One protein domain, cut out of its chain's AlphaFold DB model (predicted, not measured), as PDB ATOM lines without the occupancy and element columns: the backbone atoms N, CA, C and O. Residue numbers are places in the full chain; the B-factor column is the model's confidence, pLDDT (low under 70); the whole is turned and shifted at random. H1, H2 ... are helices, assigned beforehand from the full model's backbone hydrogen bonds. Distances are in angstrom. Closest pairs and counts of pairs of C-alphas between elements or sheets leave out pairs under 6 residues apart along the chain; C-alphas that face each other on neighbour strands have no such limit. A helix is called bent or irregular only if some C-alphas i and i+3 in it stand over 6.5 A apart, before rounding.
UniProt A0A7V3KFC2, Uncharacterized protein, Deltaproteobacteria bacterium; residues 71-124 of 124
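AT A GLANCE: This is residues 71 to 124 of the 124 residues of an uncharacterized protein of Deltaproteobacteria bacterium (UniProt A0A7V3KFC2). A single helix, H1, with unnamed chain folded back and forth beside it makes a small body, and a second, shorter helix, H2, sticks out from it as an arm with the chain's last residues. The printed part runs down to H1, turns back through it, returns along a long loop and then heads off through H2. It has 54 residues with two named helices, H1 then H2, and no named strand; the class is all helix. The whole is loose, with a radius of gyration of the C-alphas of 13.8 A, and flat, spanning 39 by 32 by 12 A.

HOW THE PARTS SIT: Begin at residues 71 to 79, which lead into H1, residues 80 to 95. Look next at residues 96 to 109, a long link of 14 residues, and then at H2, residues 110 to 120. H1 and H2 are apart, with no C-alpha of the one within 8 A of the other. Residues 110 to 124, of which 110 to 120 belong to H2, stand free, and so do residues 76 to 82, of which 80 to 82 belong to H1. Check the backbone from O of residue i to N of residue i+4: 10 of 12 pairs in H1 and 4 of 7 in H2 are within hydrogen-bond range.

IN THESE COORDINATES: Find C-alpha 80 at (194.557, 201.410, 199.126); from there H1 runs 22.7 A to C-alpha 95 at (188.998, 221.762, 207.588). It is neither bent nor irregular, but only just: C-alphas 89 and 92 are 6.2 A apart. H2 runs 15.8 A from C-alpha 110 to C-alpha 120 at (193.433, 201.891, 226.251).

THE WHOLE: The two C-alphas farthest apart are those of Leu 82 and Gln 124, at 39.4 A. Without the stretches that stand free, the body of 32 residues spans 26 by 17 by 12 A. The printed part has no cut and ends at Gln 124, the chain's last residue. In the B-factor column you will find a mean pLDDT of the printed part of 73.5, with residues 106 to 124 under 70.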
ATOM      1  N   LEU A  71     183.401 211.288 215.058       74.94
ATOM      2  CA  LEU A  71     182.851 210.834 213.788       74.94
ATOM      3  C   LEU A  71     183.954 210.096 213.031       74.94
ATOM      4  O   LEU A  71     184.900 210.717 212.548       74.94
ATOM      5  N   PHE A  72     183.831 208.776 212.938       78.75
ATOM      6  CA  PHE A  72     184.730 207.963 212.127       78.75
ATOM      7  C   PHE A  72     184.223 207.934 210.686       78.75
ATOM      8  O   PHE A  72     183.118 207.466 210.421       78.75
ATOM      9  N   LEU A  73     185.037 208.431 209.755       80.88
ATOM     10  CA  LEU A  73     184.823 208.218 208.328       80.88
ATOM     11  C   LEU A  73     185.672 207.026 207.889       80.88
ATOM     12  O   LEU A  73     186.898 207.080 207.971       80.88
ATOM     13  N   VAL A  74     185.019 205.972 207.410       83.06
ATOM     14  CA  VAL A  74     185.687 204.813 206.812       83.06
ATOM     15  C   VAL A  74     185.530 204.914 205.301       83.06
ATOM     16  O   VAL A  74     184.424 205.105 204.801       83.06
ATOM     17  N   LEU A  75     186.647 204.836 204.583       84.06
ATOM     18  CA  LEU A  75     186.673 204.831 203.125       84.06
ATOM     19  C   LEU A  75     186.888 203.396 202.662       84.06
ATOM     20  O   LEU A  75     187.929 202.808 202.942       84.06
ATOM     21  N   GLU A  76     185.902 202.852 201.963       85.69
ATOM     22  CA  GLU A  76     185.998 201.543 201.326       85.69
ATOM     23  C   GLU A  76     186.500 201.718 199.889       85.69
ATOM     24  O   GLU A  76     185.977 202.539 199.131       85.69
ATOM     25  N   THR A  77     187.567 201.005 199.530       87.69
ATOM     26  CA  THR A  77     188.168 201.062 198.196       87.69
ATOM     27  C   THR A  77     188.951 199.786 197.907       87.69
ATOM     28  O   THR A  77     189.571 199.223 198.808       87.69
ATOM     29  N   ASP A  78     188.955 199.367 196.642       90.81
ATOM     30  CA  ASP A  78     189.755 198.235 196.164       90.81
ATOM     31  C   ASP A  78     191.253 198.581 196.057       90.81
ATOM     32  O   ASP A  78     192.105 197.696 196.105       90.81
ATOM     33  N   ASP A  79     191.585 199.874 195.934       89.69
ATOM     34  CA  ASP A  79     192.954 200.381 195.814       89.69
ATOM     35  C   ASP A  79     193.300 201.281 197.008       89.69
ATOM     36  O   ASP A  79     192.888 202.442 197.113       89.69
ATOM     37  N   MET A  80     194.115 200.734 197.909       84.31
ATOM     38  CA  MET A  80     194.557 201.410 199.126       84.31
ATOM     39  C   MET A  80     195.295 202.727 198.844       84.31
ATOM     40  O   MET A  80     195.137 203.698 199.591       84.31
ATOM     41  N   GLU A  81     196.087 202.801 197.773       86.94
ATOM     42  CA  GLU A  81     196.847 204.010 197.439       86.94
ATOM     43  C   GLU A  81     195.918 205.113 196.918       86.94
ATOM     44  O   GLU A  81     196.068 206.291 197.271       86.94
ATOM     45  N   LEU A  82     194.878 204.735 196.170       87.25
ATOM     46  CA  LEU A  82     193.822 205.656 195.756       87.25
ATOM     47  C   LEU A  82     193.018 206.163 196.961       87.25
ATOM     48  O   LEU A  82     192.768 207.370 197.062       87.25
ATOM     49  N   GLY A  83     192.688 205.290 197.916       87.56
ATOM     50  CA  GLY A  83     192.029 205.660 199.173       87.56
ATOM     51  C   GLY A  83     192.828 206.675 199.989       87.56
ATOM     52  O   GLY A  83     192.291 207.710 200.396       87.56
ATOM     53  N   LYS A  84     194.136 206.439 200.162       85.31
ATOM     54  CA  LYS A  84     195.046 207.381 200.840       85.31
ATOM     55  C   LYS A  84     195.084 208.736 200.139       85.31
ATOM     56  O   LYS A  84     195.025 209.773 200.806       85.31
ATOM     57  N   LYS A  85     195.142 208.739 198.803       88.69
ATOM     58  CA  LYS A  85     195.124 209.967 197.995       88.69
ATOM     59  C   LYS A  85     193.793 210.709 198.110       88.69
ATOM     60  O   LYS A  85     193.774 211.934 198.183       88.69
ATOM     61  N   TYR A  86     192.674 209.994 198.147       89.38
ATOM     62  CA  TYR A  86     191.369 210.616 198.336       89.38
ATOM     63  C   TYR A  86     191.250 211.242 199.727       89.38
ATOM     64  O   TYR A  86     190.826 212.390 199.868       89.38
ATOM     65  N   ALA A  87     191.691 210.526 200.754       86.94
ATOM     66  CA  ALA A  87     191.610 210.996 202.125       86.94
ATOM     67  C   ALA A  87     192.523 212.213 202.388       86.94
ATOM     68  O   ALA A  87     192.116 213.150 203.083       86.94
ATOM     69  N   SER A  88     193.698 212.270 201.745       86.06
ATOM     70  CA  SER A  88     194.586 213.441 201.802       86.06
ATOM     71  C   SER A  88     194.006 214.674 201.096       86.06
ATOM     72  O   SER A  88     194.307 215.801 201.489       86.06
ATOM     73  N   VAL A  89     193.115 214.488 200.115       90.25
ATOM     74  CA  VAL A  89     192.351 215.575 199.475       90.25
ATOM     75  C   VAL A  89     191.113 215.965 200.292       90.25
ATOM     76  O   VAL A  89     190.750 217.145 200.343       90.25
ATOM     77  N   LEU A  90     190.453 215.002 200.935       88.62
ATOM     78  CA  LEU A  90     189.227 215.222 201.703       88.62
ATOM     79  C   LEU A  90     189.491 215.974 203.013       88.62
ATOM     80  O   LEU A  90     188.757 216.906 203.339       88.62
ATOM     81  N   SER A  91     190.556 215.613 203.731       85.25
ATOM     82  CA  SER A  91     190.937 216.237 205.005       85.25
ATOM     83  C   SER A  91     191.000 217.779 204.941       85.25
ATOM     84  O   SER A  91     190.245 218.436 205.666       85.25
ATOM     85  N   PRO A  92     191.769 218.406 204.024       87.25
ATOM     86  CA  PRO A  92     191.827 219.863 203.934       87.25
ATOM     87  C   PRO A  92     190.504 220.491 203.480       87.25
ATOM     88  O   PRO A  92     190.239 221.642 203.820       87.25
ATOM     89  N   ARG A  93     189.647 219.774 202.736       88.06
ATOM     90  CA  ARG A  93     188.306 220.272 202.380       88.06
ATOM     91  C   ARG A  93     187.391 220.337 203.598       88.06
ATOM     92  O   ARG A  93     186.684 221.325 203.757       88.06
ATOM     93  N   LEU A  94     187.443 219.336 204.473       85.69
ATOM     94  CA  LEU A  94     186.672 219.328 205.718       85.69
ATOM     95  C   LEU A  94     187.138 220.430 206.678       85.69
ATOM     96  O   LEU A  94     186.310 221.111 207.278       85.69
ATOM     97  N   MET A  95     188.448 220.688 206.749       85.44
ATOM     98  CA  MET A  95     188.998 221.762 207.588       85.44
ATOM     99  C   MET A  95     188.608 223.178 207.128       85.44
ATOM    100  O   MET A  95     188.649 224.105 207.934       85.44
ATOM    101  N   ARG A  96     188.183 223.370 205.868       90.12
ATOM    102  CA  ARG A  96     187.663 224.670 205.386       90.12
ATOM    103  C   ARG A  96     186.312 225.044 205.990       90.12
ATOM    104  O   ARG A  96     185.897 226.192 205.862       90.12
ATOM    105  N   HIS A  97     185.639 224.106 206.652       86.38
ATOM    106  CA  HIS A  97     184.356 224.330 207.306       86.38
ATOM    107  C   HIS A  97     184.479 224.163 208.830       86.38
ATOM    108  O   HIS A  97     183.913 223.225 209.402       86.38
ATOM    109  N   PRO A  98     185.178 225.087 209.522       78.00
ATOM    110  CA  PRO A  98     185.433 224.984 210.962       78.00
ATOM    111  C   PRO A  98     184.151 225.045 211.803       78.00
ATOM    112  O   PRO A  98     184.137 224.581 212.941       78.00
ATOM    113  N   GLN A  99     183.059 225.573 211.237       80.50
ATOM    114  CA  GLN A  99     181.729 225.565 211.849       80.50
ATOM    115  C   GLN A  99     181.154 224.154 212.061       80.50
ATOM    116  O   GLN A  99     180.317 223.971 212.938       80.50
ATOM    117  N   PHE A 100     181.606 223.163 211.285       77.94
ATOM    118  CA  PHE A 100     181.128 221.780 211.364       77.94
ATOM    119  C   PHE A 100     182.211 220.823 211.859       77.94
ATOM    120  O   PHE A 100     181.907 219.866 212.566       77.94
ATOM    121  N   VAL A 101     183.479 221.082 211.525       77.19
ATOM    122  CA  VAL A 101     184.592 220.183 211.844       77.19
ATOM    123  C   VAL A 101     185.707 220.965 212.529       77.19
ATOM    124  O   VAL A 101     186.461 221.692 211.890       77.19
ATOM    125  N   LYS A 102     185.831 220.803 213.852       71.25
ATOM    126  CA  LYS A 102     186.868 221.491 214.643       71.25
ATOM    127  C   LYS A 102     188.268 220.943 214.380       71.25
ATOM    128  O   LYS A 102     189.231 221.704 214.378       71.25
ATOM    129  N   ARG A 103     188.393 219.623 214.222       71.62
ATOM    130  CA  ARG A 103     189.661 218.924 213.976       71.62
ATOM    131  C   ARG A 103     189.407 217.669 213.153       71.62
ATOM    132  O   ARG A 103     188.435 216.963 213.399       71.62
ATOM    133  N   VAL A 104     190.306 217.397 212.216       76.56
ATOM    134  CA  VAL A 104     190.370 216.133 211.480       76.56
ATOM    135  C   VAL A 104     191.657 215.445 211.905       76.56
ATOM    136  O   VAL A 104     192.741 215.990 211.708       76.56
ATOM    137  N   TYR A 105     191.538 214.268 212.513       71.50
ATOM    138  CA  TYR A 105     192.683 213.412 212.796       71.50
ATOM    139  C   TYR A 105     192.843 212.450 211.629       71.50
ATOM    140  O   TYR A 105     191.967 211.631 211.364       71.50
ATOM    141  N   PHE A 106     193.944 212.589 210.902       66.62
ATOM    142  CA  PHE A 106     194.243 211.746 209.758       66.62
ATOM    143  C   PHE A 106     195.242 210.675 210.192       66.62
ATOM    144  O   PHE A 106     196.426 210.961 210.357       66.62
ATOM    145  N   GLN A 107     194.760 209.460 210.454       62.28
ATOM    146  CA  GLN A 107     195.623 208.310 210.721       62.28
ATOM    147  C   GLN A 107     195.681 207.427 209.482       62.28
ATOM    148  O   GLN A 107     194.664 206.958 208.985       62.28
ATOM    149  N   HIS A 108     196.898 207.243 208.983       59.66
ATOM    150  CA  HIS A 108     197.170 206.607 207.700       59.66
ATOM    151  C   HIS A 108     197.231 205.080 207.732       59.66
ATOM    152  O   HIS A 108     197.346 204.485 206.669       59.66
ATOM    153  N   ASP A 109     197.115 204.444 208.899       55.78
ATOM    154  CA  ASP A 109     197.309 203.003 209.021       55.78
ATOM    155  C   ASP A 109     196.425 202.404 210.122       55.78
ATOM    156  O   ASP A 109     196.654 202.589 211.321       55.78
ATOM    157  N   VAL A 110     195.435 201.616 209.695       59.91
ATOM    158  CA  VAL A 110     194.593 200.753 210.543       59.91
ATOM    159  C   VAL A 110     195.418 199.877 211.513       59.91
ATOM    160  O   VAL A 110     195.010 199.758 212.672       59.91
ATOM    161  N   PRO A 111     196.605 199.334 211.141       56.25
ATOM    162  CA  PRO A 111     197.447 198.580 212.076       56.25
ATOM    163  C   PRO A 111     197.872 199.375 213.314       56.25
ATOM    164  O   PRO A 111     197.976 198.810 214.401       56.25
ATOM    165  N   LEU A 112     198.109 200.685 213.175       54.09
ATOM    166  CA  LEU A 112     198.571 201.530 214.275       54.09
ATOM    167  C   LEU A 112     197.451 201.778 215.289       54.09
ATOM    168  O   LEU A 112     197.701 201.740 216.495       54.09
ATOM    169  N   ILE A 113     196.224 201.987 214.798       59.97
ATOM    170  CA  ILE A 113     195.033 202.158 215.633       59.97
ATOM    171  C   ILE A 113     194.786 200.883 216.412       59.97
ATOM    172  O   ILE A 113     194.753 200.950 217.629       59.97
ATOM    173  N   ILE A 114     194.713 199.725 215.750       60.66
ATOM    174  CA  ILE A 114     194.480 198.443 216.429       60.66
ATOM    175  C   ILE A 114     195.548 198.207 217.508       60.66
ATOM    176  O   ILE A 114     195.208 197.875 218.639       60.66
ATOM    177  N   ARG A 115     196.829 198.475 217.216       56.09
ATOM    178  CA  ARG A 115     197.928 198.272 218.175       56.09
ATOM    179  C   ARG A 115     197.864 199.196 219.397       56.09
ATOM    180  O   ARG A 115     198.302 198.787 220.465       56.09
ATOM    181  N   HIS A 116     197.325 200.409 219.260       56.31
ATOM    182  CA  HIS A 116     197.222 201.381 220.359       56.31
ATOM    183  C   HIS A 116     195.850 201.407 221.035       56.31
ATOM    184  O   HIS A 116     195.768 201.759 222.209       56.31
ATOM    185  N   LEU A 117     194.786 200.970 220.358       53.78
ATOM    186  CA  LEU A 117     193.452 200.829 220.945       53.78
ATOM    187  C   LEU A 117     193.480 199.814 222.097       53.78
ATOM    188  O   LEU A 117     192.848 200.033 223.124       53.78
ATOM    189  N   PHE A 118     194.282 198.749 221.966       52.66
ATOM    190  CA  PHE A 118     194.477 197.765 223.034       52.66
ATOM    191  C   PHE A 118     195.206 198.322 224.264       52.66
ATOM    192  O   PHE A 118     194.942 197.851 225.367       52.66
ATOM    193  N   TYR A 119     196.050 199.353 224.127       53.94
ATOM    194  CA  TYR A 119     196.657 200.006 225.296       53.94
ATOM    195  C   TYR A 119     195.618 200.759 226.140       53.94
ATOM    196  O   TYR A 119     195.764 200.826 227.358       53.94
ATOM    197  N   PHE A 120     194.542 201.261 225.526       52.81
ATOM    198  CA  PHE A 120     193.433 201.891 226.251       52.81
ATOM    199  C   PHE A 120     192.478 200.881 226.907       52.81
ATOM    200  O   PHE A 120     191.731 201.260 227.802       52.81
ATOM    201  N   LEU A 121     192.523 199.602 226.515       53.34
ATOM    202  CA  LEU A 121     191.717 198.524 227.104       53.34
ATOM    203  C   LEU A 121     192.412 197.795 228.269       53.34
ATOM    204  O   LEU A 121     191.813 196.903 228.858       53.34
ATOM    205  N   HIS A 122     193.660 198.146 228.605       42.19
ATOM    206  CA  HIS A 122     194.437 197.487 229.668       42.19
ATOM    207  C   HIS A 122     194.557 198.301 230.969       42.19
ATOM    208  O   HIS A 122     195.285 197.906 231.875       42.19
ATOM    209  N   PHE A 123     193.837 199.422 231.078       43.59
ATOM    210  CA  PHE A 123     193.597 200.108 232.349       43.59
ATOM    211  C   PHE A 123     192.192 199.754 232.850       43.59
ATOM    212  O   PHE A 123     191.249 200.530 232.692       43.59
ATOM    213  N   GLN A 124     192.061 198.562 233.429       38.78
ATOM    214  CA  GLN A 124     190.978 198.213 234.346       38.78
ATOM    215  C   GLN A 124     191.545 197.417 235.516       38.78
ATOM    216  O   GLN A 124     192.394 196.536 235.255       38.78
TER     217      GLN A 124